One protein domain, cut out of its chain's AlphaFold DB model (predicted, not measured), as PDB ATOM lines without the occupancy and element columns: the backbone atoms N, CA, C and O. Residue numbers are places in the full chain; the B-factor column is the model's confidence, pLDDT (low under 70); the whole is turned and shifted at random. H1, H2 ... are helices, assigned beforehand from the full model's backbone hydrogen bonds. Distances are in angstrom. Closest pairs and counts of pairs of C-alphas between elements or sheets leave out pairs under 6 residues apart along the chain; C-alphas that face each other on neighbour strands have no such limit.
ATOM      1  N   ASN A  18     -22.592 -15.105  44.629       72.12
ATOM      2  CA  ASN A  18     -23.841 -15.773  44.235       72.12
ATOM      3  C   ASN A  18     -24.985 -14.792  43.861       72.12
ATOM      4  O   ASN A  18     -26.165 -15.112  43.994       72.12
ATOM      5  N   ILE A  19     -24.644 -13.581  43.413       81.25
ATOM      6  CA  ILE A  19     -25.559 -12.509  43.018       81.25
ATOM      7  C   ILE A  19     -25.896 -12.698  41.538       81.25
ATOM      8  O   ILE A  19     -25.035 -12.542  40.670       81.25
ATOM      9  N   THR A  20     -27.150 -13.035  41.240       85.50
ATOM     10  CA  THR A  20     -27.594 -13.318  39.870       85.50
ATOM     11  C   THR A  20     -27.676 -12.054  39.010       85.50
ATOM     12  O   THR A  20     -27.975 -10.958  39.493       85.50
ATOM     13  N   THR A  21     -27.478 -12.208  37.697       85.88
ATOM     14  CA  THR A  21     -27.624 -11.114  36.720       85.88
ATOM     15  C   THR A  21     -29.033 -10.508  36.731       85.88
ATOM     16  O   THR A  21     -29.169  -9.297  36.577       85.88
ATOM     17  N   ASP A  22     -30.069 -11.320  36.986       87.50
ATOM     18  CA  ASP A  22     -31.447 -10.849  37.201       87.50
ATOM     19  C   ASP A  22     -31.536  -9.877  38.386       87.50
ATOM     20  O   ASP A  22     -32.048  -8.768  38.241       87.50
ATOM     21  N   LEU A  23     -30.954 -10.232  39.538       89.25
ATOM     22  CA  LEU A  23     -30.962  -9.379  40.728       89.25
ATOM     23  C   LEU A  23     -30.194  -8.064  40.501       89.25
ATOM     24  O   LEU A  23     -30.633  -7.013  40.978       89.25
ATOM     25  N   ARG A  24     -29.100  -8.088  39.723       91.69
ATOM     26  CA  ARG A  24     -28.384  -6.871  39.292       91.69
ATOM     27  C   ARG A  24     -29.261  -5.972  38.416       91.69
ATOM     28  O   ARG A  24     -29.469  -4.807  38.749       91.69
ATOM     29  N   GLN A  25     -29.861  -6.522  37.358       89.94
ATOM     30  CA  GLN A  25     -30.760  -5.776  36.465       89.94
ATOM     31  C   GLN A  25     -31.994  -5.226  37.197       89.94
ATOM     32  O   GLN A  25     -32.407  -4.090  36.970       89.94
ATOM     33  N   ARG A  26     -32.549  -5.985  38.146       91.12
ATOM     34  CA  ARG A  26     -33.680  -5.556  38.981       91.12
ATOM     35  C   ARG A  26     -33.340  -4.355  39.867       91.12
ATOM     36  O   ARG A  26     -34.198  -3.498  40.072       91.12
ATOM     37  N   VAL A  27     -32.105  -4.268  40.364       92.00
ATOM     38  CA  VAL A  27     -31.605  -3.093  41.095       92.00
ATOM     39  C   VAL A  27     -31.381  -1.906  40.156       92.00
ATOM     40  O   VAL A  27     -31.891  -0.826  40.450       92.00
ATOM     41  N   LEU A  28     -30.709  -2.102  39.014       91.50
ATOM     42  CA  LEU A  28     -30.475  -1.045  38.016       91.50
ATOM     43  C   LEU A  28     -31.784  -0.401  37.538       91.50
ATOM     44  O   LEU A  28     -31.897   0.824  37.509       91.50
ATOM     45  N   ASN A  29     -32.798  -1.210  37.225       91.88
ATOM     46  CA  ASN A  29     -34.104  -0.715  36.786       91.88
ATOM     47  C   ASN A  29     -34.810   0.086  37.892       91.88
ATOM     48  O   ASN A  29     -35.284   1.192  37.640       91.88
ATOM     49  N   HIS A  30     -34.792  -0.395  39.140       91.25
ATOM     50  CA  HIS A  30     -35.385   0.324  40.274       91.25
ATOM     51  C   HIS A  30     -34.631   1.637  40.589       91.25
ATOM     52  O   HIS A  30     -35.247   2.629  40.984       91.25
ATOM     53  N   MET A  31     -33.314   1.699  40.362       90.56
ATOM     54  CA  MET A  31     -32.544   2.948  40.426       90.56
ATOM     55  C   MET A  31     -32.934   3.926  39.307       90.56
ATOM     56  O   MET A  31     -33.164   5.101  39.592       90.56
ATOM     57  N   LYS A  32     -33.083   3.452  38.062       89.88
ATOM     58  CA  LYS A  32     -33.521   4.263  36.907       89.88
ATOM     59  C   LYS A  32     -34.928   4.834  37.102       89.88
ATOM     60  O   LYS A  32     -35.119   6.039  36.943       89.88
ATOM     61  N   ASP A  33     -35.870   4.017  37.575       89.88
ATOM     62  CA  ASP A  33     -37.204   4.467  38.002       89.88
ATOM     63  C   ASP A  33     -37.125   5.538  39.099       89.88
ATOM     64  O   ASP A  33     -37.918   6.480  39.120       89.88
ATOM     65  N   THR A  34     -36.171   5.415  40.027       88.06
ATOM     66  CA  THR A  34     -35.994   6.378  41.122       88.06
ATOM     67  C   THR A  34     -35.473   7.724  40.613       88.06
ATOM     68  O   THR A  34     -35.952   8.760  41.078       88.06
ATOM     69  N   ILE A  35     -34.568   7.747  39.625       86.44
ATOM     70  CA  ILE A  35     -34.159   8.990  38.947       86.44
ATOM     71  C   ILE A  35     -35.372   9.626  38.265       86.44
ATOM     72  O   ILE A  35     -35.697  10.774  38.561       86.44
ATOM     73  N   ALA A  36     -36.095   8.865  37.436       85.75
ATOM     74  CA  ALA A  36     -37.258   9.360  36.699       85.75
ATOM     75  C   ALA A  36     -38.359   9.931  37.618       85.75
ATOM     76  O   ALA A  36     -38.972  10.946  37.292       85.75
ATOM     77  N   LYS A  37     -38.581   9.324  38.794       81.12
ATOM     78  CA  LYS A  37     -39.562   9.791  39.792       81.12
ATOM     79  C   LYS A  37     -39.092  10.982  40.639       81.12
ATOM     80  O   LYS A  37     -39.936  11.700  41.170       81.12
ATOM     81  N   THR A  38     -37.784  11.184  40.831       81.31
ATOM     82  CA  THR A  38     -37.261  12.207  41.769       81.31
ATOM     83  C   THR A  38     -36.587  13.405  41.100       81.31
ATOM     84  O   THR A  38     -36.510  14.475  41.714       81.31
ATOM     85  N   GLY A  39     -36.101  13.254  39.865       78.50
ATOM     86  CA  GLY A  39     -35.264  14.246  39.185       78.50
ATOM     87  C   GLY A  39     -33.894  14.448  39.846       78.50
ATOM     88  O   GLY A  39     -33.285  15.501  39.675       78.50
ATOM     89  N   ILE A  40     -33.432  13.490  40.659       79.00
ATOM     90  CA  ILE A  40     -32.114  13.535  41.302       79.00
ATOM     91  C   ILE A  40     -31.122  12.828  40.376       79.00
ATOM     92  O   ILE A  40     -31.154  11.605  40.254       79.00
ATOM     93  N   ASN A  41     -30.247  13.598  39.732       79.50
ATOM     94  CA  ASN A  41     -29.242  13.066  38.814       79.50
ATOM     95  C   ASN A  41     -28.148  12.303  39.579       79.50
ATOM     96  O   ASN A  41     -27.406  12.884  40.370       79.50
ATOM     97  N   PHE A  42     -28.038  11.008  39.302       82.12
ATOM     98  CA  PHE A  42     -26.908  10.142  39.637       82.12
ATOM     99  C   PHE A  42     -26.765   9.083  38.534       82.12
ATOM    100  O   PHE A  42     -27.686   8.914  37.736       82.12
ATOM    101  N   VAL A  43     -25.641   8.368  38.474       88.12
ATOM    102  CA  VAL A  43     -25.447   7.262  37.520       88.12
ATOM    103  C   VAL A  43     -25.830   5.939  38.205       88.12
ATOM    104  O   VAL A  43     -25.178   5.569  39.184       88.12
ATOM    105  N   PRO A  44     -26.885   5.223  37.760       86.38
ATOM    106  CA  PRO A  44     -27.278   3.934  38.338       86.38
ATOM    107  C   PRO A  44     -26.164   2.891  38.279       86.38
ATOM    108  O   PRO A  44     -25.928   2.183  39.252       86.38
ATOM    109  N   GLU A  45     -25.475   2.821  37.142       88.19
ATOM    110  CA  GLU A  45     -24.424   1.856  36.839       88.19
ATOM    111  C   GLU A  45     -23.238   1.965  37.809       88.19
ATOM    112  O   GLU A  45     -22.772   0.945  38.315       88.19
ATOM    113  N   ASP A  46     -22.779   3.174  38.137       89.12
ATOM    114  CA  ASP A  46     -21.649   3.374  39.058       89.12
ATOM    115  C   ASP A  46     -22.010   2.980  40.497       89.12
ATOM    116  O   ASP A  46     -21.217   2.359  41.212       89.12
ATOM    117  N   ILE A  47     -23.233   3.304  40.927       88.12
ATOM    118  CA  ILE A  47     -23.718   2.997  42.278       88.12
ATOM    119  C   ILE A  47     -24.016   1.499  42.423       88.12
ATOM    120  O   ILE A  47     -23.666   0.903  43.442       88.12
ATOM    121  N   GLU A  48     -24.591   0.860  41.404       90.75
ATOM    122  CA  GLU A  48     -24.813  -0.586  41.410       90.75
ATOM    123  C   GLU A  48     -23.497  -1.365  41.351       90.75
ATOM    124  O   GLU A  48     -23.310  -2.268  42.164       90.75
ATOM    125  N   ASN A  49     -22.538  -0.974  40.502       87.75
ATOM    126  CA  ASN A  49     -21.200  -1.573  40.513       87.75
ATOM    127  C   ASN A  49     -20.507  -1.381  41.874       87.75
ATOM    128  O   ASN A  49     -19.892  -2.318  42.385       87.75
ATOM    129  N   THR A  50     -20.665  -0.217  42.517       87.88
ATOM    130  CA  THR A  50     -20.172   0.018  43.885       87.88
ATOM    131  C   THR A  50     -20.805  -0.955  44.887       87.88
ATOM    132  O   THR A  50     -20.100  -1.511  45.733       87.88
ATOM    133  N   PHE A  51     -22.110  -1.220  44.794       89.00
ATOM    134  CA  PHE A  51     -22.788  -2.182  45.668       89.00
ATOM    135  C   PHE A  51     -22.389  -3.630  45.360       89.00
ATOM    136  O   PHE A  51     -22.102  -4.378  46.292       89.00
ATOM    137  N   TYR A  52     -22.277  -4.015  44.087       87.19
ATOM    138  CA  TYR A  52     -21.811  -5.339  43.667       87.19
ATOM    139  C   TYR A  52     -20.362  -5.617  44.097       87.19
ATOM    140  O   TYR A  52     -19.997  -6.763  44.369       87.19
ATOM    141  N   GLN A  53     -19.511  -4.590  44.182       85.50
ATOM    142  CA  GLN A  53     -18.149  -4.721  44.707       85.50
ATOM    143  C   GLN A  53     -18.098  -4.765  46.239       85.50
ATOM    144  O   GLN A  53     -17.282  -5.504  46.785       85.50
ATOM    145  N   LYS A  54     -18.970  -4.021  46.932       86.69
ATOM    146  CA  LYS A  54     -18.945  -3.883  48.397       86.69
ATOM    147  C   LYS A  54     -19.724  -4.965  49.157       86.69
ATOM    148  O   LYS A  54     -19.383  -5.251  50.302       86.69
ATOM    149  N   TYR A  55     -20.742  -5.564  48.542       89.06
ATOM    150  CA  TYR A  55     -21.627  -6.549  49.168       89.06
ATOM    151  C   TYR A  55     -21.601  -7.859  48.363       89.06
ATOM    152  O   TYR A  55     -22.142  -7.891  47.260       89.06
ATOM    153  N   PRO A  56     -20.956  -8.934  48.862       81.06
ATOM    154  CA  PRO A  56     -20.802 -10.185  48.115       81.06
ATOM    155  C   PRO A  56     -21.997 -11.144  48.251       81.06
ATOM    156  O   PRO A  56     -22.121 -12.069  47.447       81.06
ATOM    157  N   THR A  57     -22.865 -10.949  49.252       84.94
ATOM    158  CA  THR A  57     -24.074 -11.764  49.460       84.94
ATOM    159  C   THR A  57     -25.272 -11.149  48.716       84.94
ATOM    160  O   THR A  57     -25.362  -9.920  48.630       84.94
ATOM    161  N   PRO A  58     -26.222 -11.953  48.194       85.69
ATOM    162  CA  PRO A  58     -27.427 -11.429  47.543       85.69
ATOM    163  C   PRO A  58     -28.308 -10.586  48.471       85.69
ATOM    164  O   PRO A  58     -28.828  -9.552  48.049       85.69
ATOM    165  N   ASP A  59     -28.448 -11.004  49.731       85.19
ATOM    166  CA  ASP A  59     -29.297 -10.336  50.714       85.19
ATOM    167  C   ASP A  59     -28.720  -8.988  51.161       85.19
ATOM    168  O   ASP A  59     -29.448  -7.994  51.177       85.19
ATOM    169  N   ASP A  60     -27.418  -8.896  51.462       86.06
ATOM    170  CA  ASP A  60     -26.799  -7.614  51.831       86.06
ATOM    171  C   ASP A  60     -26.803  -6.646  50.648       86.06
ATOM    172  O   ASP A  60     -27.138  -5.471  50.820       86.06
ATOM    173  N   TYR A  61     -26.494  -7.140  49.445       91.06
ATOM    174  CA  TYR A  61     -26.550  -6.370  48.203       91.06
ATOM    175  C   TYR A  61     -27.953  -5.780  47.970       91.06
ATOM    176  O   TYR A  61     -28.099  -4.566  47.785       91.06
ATOM    177  N   TRP A  62     -29.004  -6.604  48.054       89.88
ATOM    178  CA  TRP A  62     -30.385  -6.152  47.871       89.88
ATOM    179  C   TRP A  62     -30.837  -5.185  48.974       89.88
ATOM    180  O   TRP A  62     -31.431  -4.144  48.678       89.88
ATOM    181  N   ASN A  63     -30.528  -5.477  50.241       90.75
ATOM    182  CA  ASN A  63     -30.913  -4.628  51.368       90.75
ATOM    183  C   ASN A  63     -30.254  -3.240  51.300       90.75
ATOM    184  O   ASN A  63     -30.932  -2.229  51.510       90.75
ATOM    185  N   HIS A  64     -28.969  -3.157  50.939       90.38
ATOM    186  CA  HIS A  64     -28.284  -1.875  50.760       90.38
ATOM    187  C   HIS A  64     -28.807  -1.105  49.541       90.38
ATOM    188  O   HIS A  64     -29.078   0.092  49.663       90.38
ATOM    189  N   ALA A  65     -29.066  -1.779  48.415       91.19
ATOM    190  CA  ALA A  65     -29.699  -1.159  47.250       91.19
ATOM    191  C   ALA A  65     -31.084  -0.570  47.582       91.19
ATOM    192  O   ALA A  65     -31.374   0.582  47.248       91.19
ATOM    193  N   GLN A  66     -31.925  -1.316  48.307       91.31
ATOM    194  CA  GLN A  66     -33.235  -0.837  48.753       91.31
ATOM    195  C   GLN A  66     -33.137   0.334  49.737       91.31
ATOM    196  O   GLN A  66     -33.935   1.268  49.659       91.31
ATOM    197  N   ASN A  67     -32.168   0.328  50.653       91.88
ATOM    198  CA  ASN A  67     -31.990   1.425  51.605       91.88
ATOM    199  C   ASN A  67     -31.437   2.696  50.937       91.88
ATOM    200  O   ASN A  67     -31.896   3.795  51.257       91.88
ATOM    201  N   PHE A  68     -30.556   2.565  49.938       92.44
ATOM    202  CA  PHE A  68     -30.146   3.687  49.094       92.44
ATOM    203  C   PHE A  68     -31.343   4.307  48.360       92.44
ATOM    204  O   PHE A  68     -31.578   5.508  48.495       92.44
ATOM    205  N   ILE A  69     -32.148   3.494  47.668       90.94
ATOM    206  CA  ILE A  69     -33.334   3.940  46.915       90.94
ATOM    207  C   ILE A  69     -34.335   4.686  47.820       90.94
ATOM    208  O   ILE A  69     -34.765   5.794  47.485       90.94
ATOM    209  N   LYS A  70     -34.622   4.161  49.022       89.50
ATOM    210  CA  LYS A  70     -35.438   4.860  50.038       89.50
ATOM    211  C   LYS A  70     -34.846   6.224  50.417       89.50
ATOM    212  O   LYS A  70     -35.584   7.203  50.487       89.50
ATOM    213  N   SER A  71     -33.526   6.316  50.616       90.25
ATOM    214  CA  SER A  71     -32.855   7.577  50.979       90.25
ATOM    215  C   SER A  71     -32.960   8.661  49.896       90.25
ATOM    216  O   SER A  71     -32.947   9.852  50.210       90.25
ATOM    217  N   VAL A  72     -33.040   8.273  48.619       89.06
ATOM    218  CA  VAL A  72     -33.187   9.204  47.490       89.06
ATOM    219  C   VAL A  72     -34.620   9.741  47.438       89.06
ATOM    220  O   VAL A  72     -34.818  10.955  47.377       89.06
ATOM    221  N   MET A  73     -35.625   8.869  47.577       84.94
ATOM    222  CA  MET A  73     -37.033   9.289  47.626       84.94
ATOM    223  C   MET A  73     -37.350  10.153  48.860       84.94
ATOM    224  O   MET A  73     -38.008  11.185  48.727       84.94
ATOM    225  N   ALA A  74     -36.819   9.807  50.039       86.81
ATOM    226  CA  ALA A  74     -36.997  10.593  51.264       86.81
ATOM    227  C   ALA A  74     -36.446  12.028  51.131       86.81
ATOM    228  O   ALA A  74     -37.104  12.987  51.538       86.81
ATOM    229  N   ARG A  75     -35.281  12.198  50.485       82.81
ATOM    230  CA  ARG A  75     -34.714  13.524  50.178       82.81
ATOM    231  C   ARG A  75     -35.630  14.353  49.273       82.81
ATOM    232  O   ARG A  75     -35.771  15.555  49.499       82.81
ATOM    233  N   LYS A  76     -36.309  13.733  48.299       82.00
ATOM    234  CA  LYS A  76     -37.265  14.449  47.437       82.00
ATOM    235  C   LYS A  76     -38.536  14.872  48.181       82.00
ATOM    236  O   LYS A  76     -39.006  15.992  47.980       82.00
ATOM    237  N   LEU A  77     -39.055  14.022  49.071       81.12
ATOM    238  CA  LEU A  77     -40.216  14.344  49.910       81.12
ATOM    239  C   LEU A  77     -39.919  15.511  50.870       81.12
ATOM    240  O   LEU A  77     -40.724  16.434  50.983       81.12
ATOM    241  N   MET A  78     -38.738  15.512  51.497       86.44
ATOM    242  CA  MET A  78     -38.271  16.607  52.358       86.44
ATOM    243  C   MET A  78     -38.186  17.941  51.596       86.44
ATOM    244  O   MET A  78     -38.705  18.953  52.067       86.44
ATOM    245  N   GLN A  79     -37.609  17.934  50.387       82.62
ATOM    246  CA  GLN A  79     -37.535  19.111  49.512       82.62
ATOM    247  C   GLN A  79     -38.932  19.667  49.170       82.62
ATOM    248  O   GLN A  79     -39.151  20.876  49.251       82.62
ATOM    249  N   GLN A  80     -39.899  18.800  48.846       82.69
ATOM    250  CA  GLN A  80     -41.279  19.217  48.571       82.69
ATOM    251  C   GLN A  80     -41.970  19.807  49.814       82.69
ATOM    252  O   GLN A  80     -42.670  20.816  49.711       82.69
ATOM    253  N   GLN A  81     -41.762  19.215  50.995       82.50
ATOM    254  CA  GLN A  81     -42.343  19.708  52.247       82.50
ATOM    255  C   GLN A  81     -41.821  21.110  52.606       82.50
ATOM    256  O   GLN A  81     -42.612  21.985  52.957       82.50
ATOM    257  N   GLN A  82     -40.516  21.350  52.449       83.88
ATOM    258  CA  GLN A  82     -39.899  22.659  52.687       83.88
ATOM    259  C   GLN A  82     -40.454  23.739  51.738       83.88
ATOM    260  O   GLN A  82     -40.760  24.852  52.167       83.88
ATOM    261  N   GLN A  83     -40.664  23.393  50.465       79.06
ATOM    262  CA  GLN A  83     -41.234  24.296  49.460       79.06
ATOM    263  C   GLN A  83     -42.708  24.649  49.763       79.06
ATOM    264  O   GLN A  83     -43.114  25.806  49.648       79.06
ATOM    265  N   GLN A  84     -43.493  23.676  50.242       74.88
ATOM    266  CA  GLN A  84     -44.873  23.882  50.705       74.88
ATOM    267  C   GLN A  84     -44.945  24.770  51.965       74.88
ATOM    268  O   GLN A  84     -45.866  25.577  52.102       74.88
ATOM    269  N   GLN A  85     -43.956  24.679  52.861       79.94
ATOM    270  CA  GLN A  85     -43.874  25.516  54.064       79.94
ATOM    271  C   GLN A  85     -43.517  26.982  53.741       79.94
ATOM    272  O   GLN A  85     -44.098  27.892  54.334       79.94
ATOM    273  N   GLN A  86     -42.646  27.233  52.752       79.31
ATOM    274  CA  GLN A  86     -42.373  28.596  52.267       79.31
ATOM    275  C   GLN A  86     -43.620  29.269  51.666       79.31
ATOM    276  O   GLN A  86     -43.873  30.439  51.952       79.31
ATOM    277  N   GLN A  87     -44.444  28.541  50.899       75.06
ATOM    278  CA  GLN A  87     -45.706  29.091  50.377       75.06
ATOM    279  C   GLN A  87     -46.683  29.495  51.494       75.06
ATOM    280  O   GLN A  87     -47.309  30.552  51.399       75.06
ATOM    281  N   GLN A  88     -46.783  28.716  52.580       74.00
ATOM    282  CA  GLN A  88     -47.611  29.106  53.728       74.00
ATOM    283  C   GLN A  88     -47.096  30.374  54.424       74.00
ATOM    284  O   GLN A  88     -47.906  31.230  54.779       74.00
ATOM    285  N   GLN A  89     -45.777  30.547  54.575       78.81
ATOM    286  CA  GLN A  89     -45.223  31.788  55.133       78.81
ATOM    287  C   GLN A  89     -45.516  33.007  54.245       78.81
ATOM    288  O   GLN A  89     -45.914  34.049  54.767       78.81
ATOM    289  N   GLN A  90     -45.408  32.882  52.916       75.75
ATOM    290  CA  GLN A  90     -45.767  33.973  52.000       75.75
ATOM    291  C   GLN A  90     -47.260  34.332  52.077       75.75
ATOM    292  O   GLN A  90     -47.594  35.516  52.142       75.75
ATOM    293  N   GLN A  91     -48.162  33.346  52.158       70.56
ATOM    294  CA  GLN A  91     -49.591  33.623  52.359       70.56
ATOM    295  C   GLN A  91     -49.874  34.300  53.709       70.56
ATOM    296  O   GLN A  91     -50.669  35.238  53.757       70.56
ATOM    297  N   GLN A  92     -49.211  33.895  54.797       73.88
ATOM    298  CA  GLN A  92     -49.368  34.562  56.096       73.88
ATOM    299  C   GLN A  92     -48.850  36.009  56.072       73.88
ATOM    300  O   GLN A  92     -49.509  36.896  56.614       73.88
ATOM    301  N   GLN A  93     -47.736  36.288  55.385       72.75
ATOM    302  CA  GLN A  93     -47.257  37.662  55.190       72.75
ATOM    303  C   GLN A  93     -48.238  38.506  54.359       72.75
ATOM    304  O   GLN A  93     -48.537  39.632  54.750       72.75
ATOM    305  N   GLN A  94     -48.815  37.967  53.278       67.75
ATOM    306  CA  GLN A  94     -49.852  38.668  52.503       67.75
ATOM    307  C   GLN A  94     -51.137  38.911  53.315       67.75
ATOM    308  O   GLN A  94     -51.763  39.962  53.175       67.75
ATOM    309  N   GLN A  95     -51.525  37.989  54.201       63.94
ATOM    310  CA  GLN A  95     -52.661  38.187  55.109       63.94
ATOM    311  C   GLN A  95     -52.377  39.259  56.172       63.94
ATOM    312  O   GLN A  95     -53.266  40.053  56.476       63.94
ATOM    313  N   MET A  96     -51.153  39.337  56.709       62.66
ATOM    314  CA  MET A  96     -50.758  40.432  57.607       62.66
ATOM    315  C   MET A  96     -50.689  41.779  56.875       62.66
ATOM    316  O   MET A  96     -51.169  42.778  57.402       62.66
ATOM    317  N   MET A  97     -50.187  41.808  55.637       54.00
ATOM    318  CA  MET A  97     -50.166  43.017  54.809       54.00
ATOM    319  C   MET A  97     -51.588  43.541  54.543       54.00
ATOM    320  O   MET A  97     -51.862  44.711  54.796       54.00
ATOM    321  N   ASN A  98     -52.522  42.669  54.140       56.59
ATOM    322  CA  ASN A  98     -53.934  43.036  53.967       56.59
ATOM    323  C   ASN A  98     -54.585  43.517  55.278       56.59
ATOM    324  O   ASN A  98     -55.306  44.512  55.269       56.59
ATOM    325  N   LYS A  99     -54.304  42.870  56.420       51.47
ATOM    326  CA  LYS A  99     -54.794  43.333  57.732       51.47
ATOM    327  C   LYS A  99     -54.297  44.737  58.077       51.47
ATOM    328  O   LYS A  99     -55.084  45.537  58.573       51.47
ATOM    329  N   ASN A 100     -53.042  45.064  57.769       53.53
ATOM    330  CA  ASN A 100     -52.493  46.400  58.010       53.53
ATOM    331  C   ASN A 100     -53.121  47.460  57.084       53.53
ATOM    332  O   ASN A 100     -53.413  48.564  57.539       53.53
ATOM    333  N   VAL A 101     -53.412  47.119  55.822       52.66
ATOM    334  CA  VAL A 101     -54.162  47.999  54.901       52.66
ATOM    335  C   VAL A 101     -55.579  48.273  55.423       52.66
ATOM    336  O   VAL A 101     -56.028  49.418  55.393       52.66
ATOM    337  N   ILE A 102     -56.270  47.263  55.962       52.53
ATOM    338  CA  ILE A 102     -57.602  47.431  56.570       52.53
ATOM    339  C   ILE A 102     -57.521  48.259  57.865       52.53
ATOM    340  O   ILE A 102     -58.365  49.124  58.092       52.53
TER     341      ILE A 102
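AT A GLANCE: This is residues 18 to 102 of the 1077 residues of the protein "Mediator of RNA polymerase II transcription subunit 15" of Dermatophagoides pteronyssinus (UniProt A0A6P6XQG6). A long helix, H3, sticks far out of a small head of helices. In the head, H1 runs side by side with the first part of H3, and the short H2 packs at a slant on both; residues 78 to 102 of H3 stand free as a straight arm that makes most of the length. The printed part has 85 residues with three named helices, in the order H1, H2, H3, and no named strand; its class is all helix. The whole is extended, with a radius of gyration of the C-alphas of 20.6 A and spans of 73 by 19 by 15 A.

HOW THE PARTS SIT: H1, residues 21 to 38, touches H2, residues 44 to 54, with its residues 24 to 32 alone. The closest C-alphas are those of Met 31 and Pro 44, 5.8 A apart. These two helices run opposite ways at a steep tilt of 46 degrees. H3, residues 58 to 102, touches H1 with residues 58 to 76 alone, closest at the C-alphas of Thr 38 and Lys 76, 6.1 A apart. H1 and H3 run the same way at a shallow tilt of 6 degrees. H3 touches H2 with residues 61 to 65 alone, closest at the C-alphas of Phe 51 and Tyr 61, 6.2 A apart. H2 and H3 run opposite ways at a steep tilt of 48 degrees. The helix packing is mostly crossed, but only just: of the 3 touching pairs, 1 is at a shallow tilt. In H1, H2 and H3, every O i to N i+4 pair is within hydrogen-bond range.

IN THESE COORDINATES: H1 begins at C-alpha 21, at (-27.624, -11.114, 36.720), and measures 25.7 A from first to last C-alpha. H2, from Pro 44 to Lys 54, measures 15.2 A. H3 begins at C-alpha 58, at (-27.427, -11.429, 47.543), and reaches C-alpha 102, at (-57.602, 47.431, 56.570), 66.8 A away.

THE WHOLE: The C-alphas of Asn 18 and Ile 102, the two farthest apart, are 72.7 A apart. Without residues 78 to 102, the body spans 34 by 16 by 15 A. The printed part has no cut, and the links H1 to H2 and H2 to H3 are tight. Mean pLDDT of the printed part is 82.3; residues 94 to 102 are under 70.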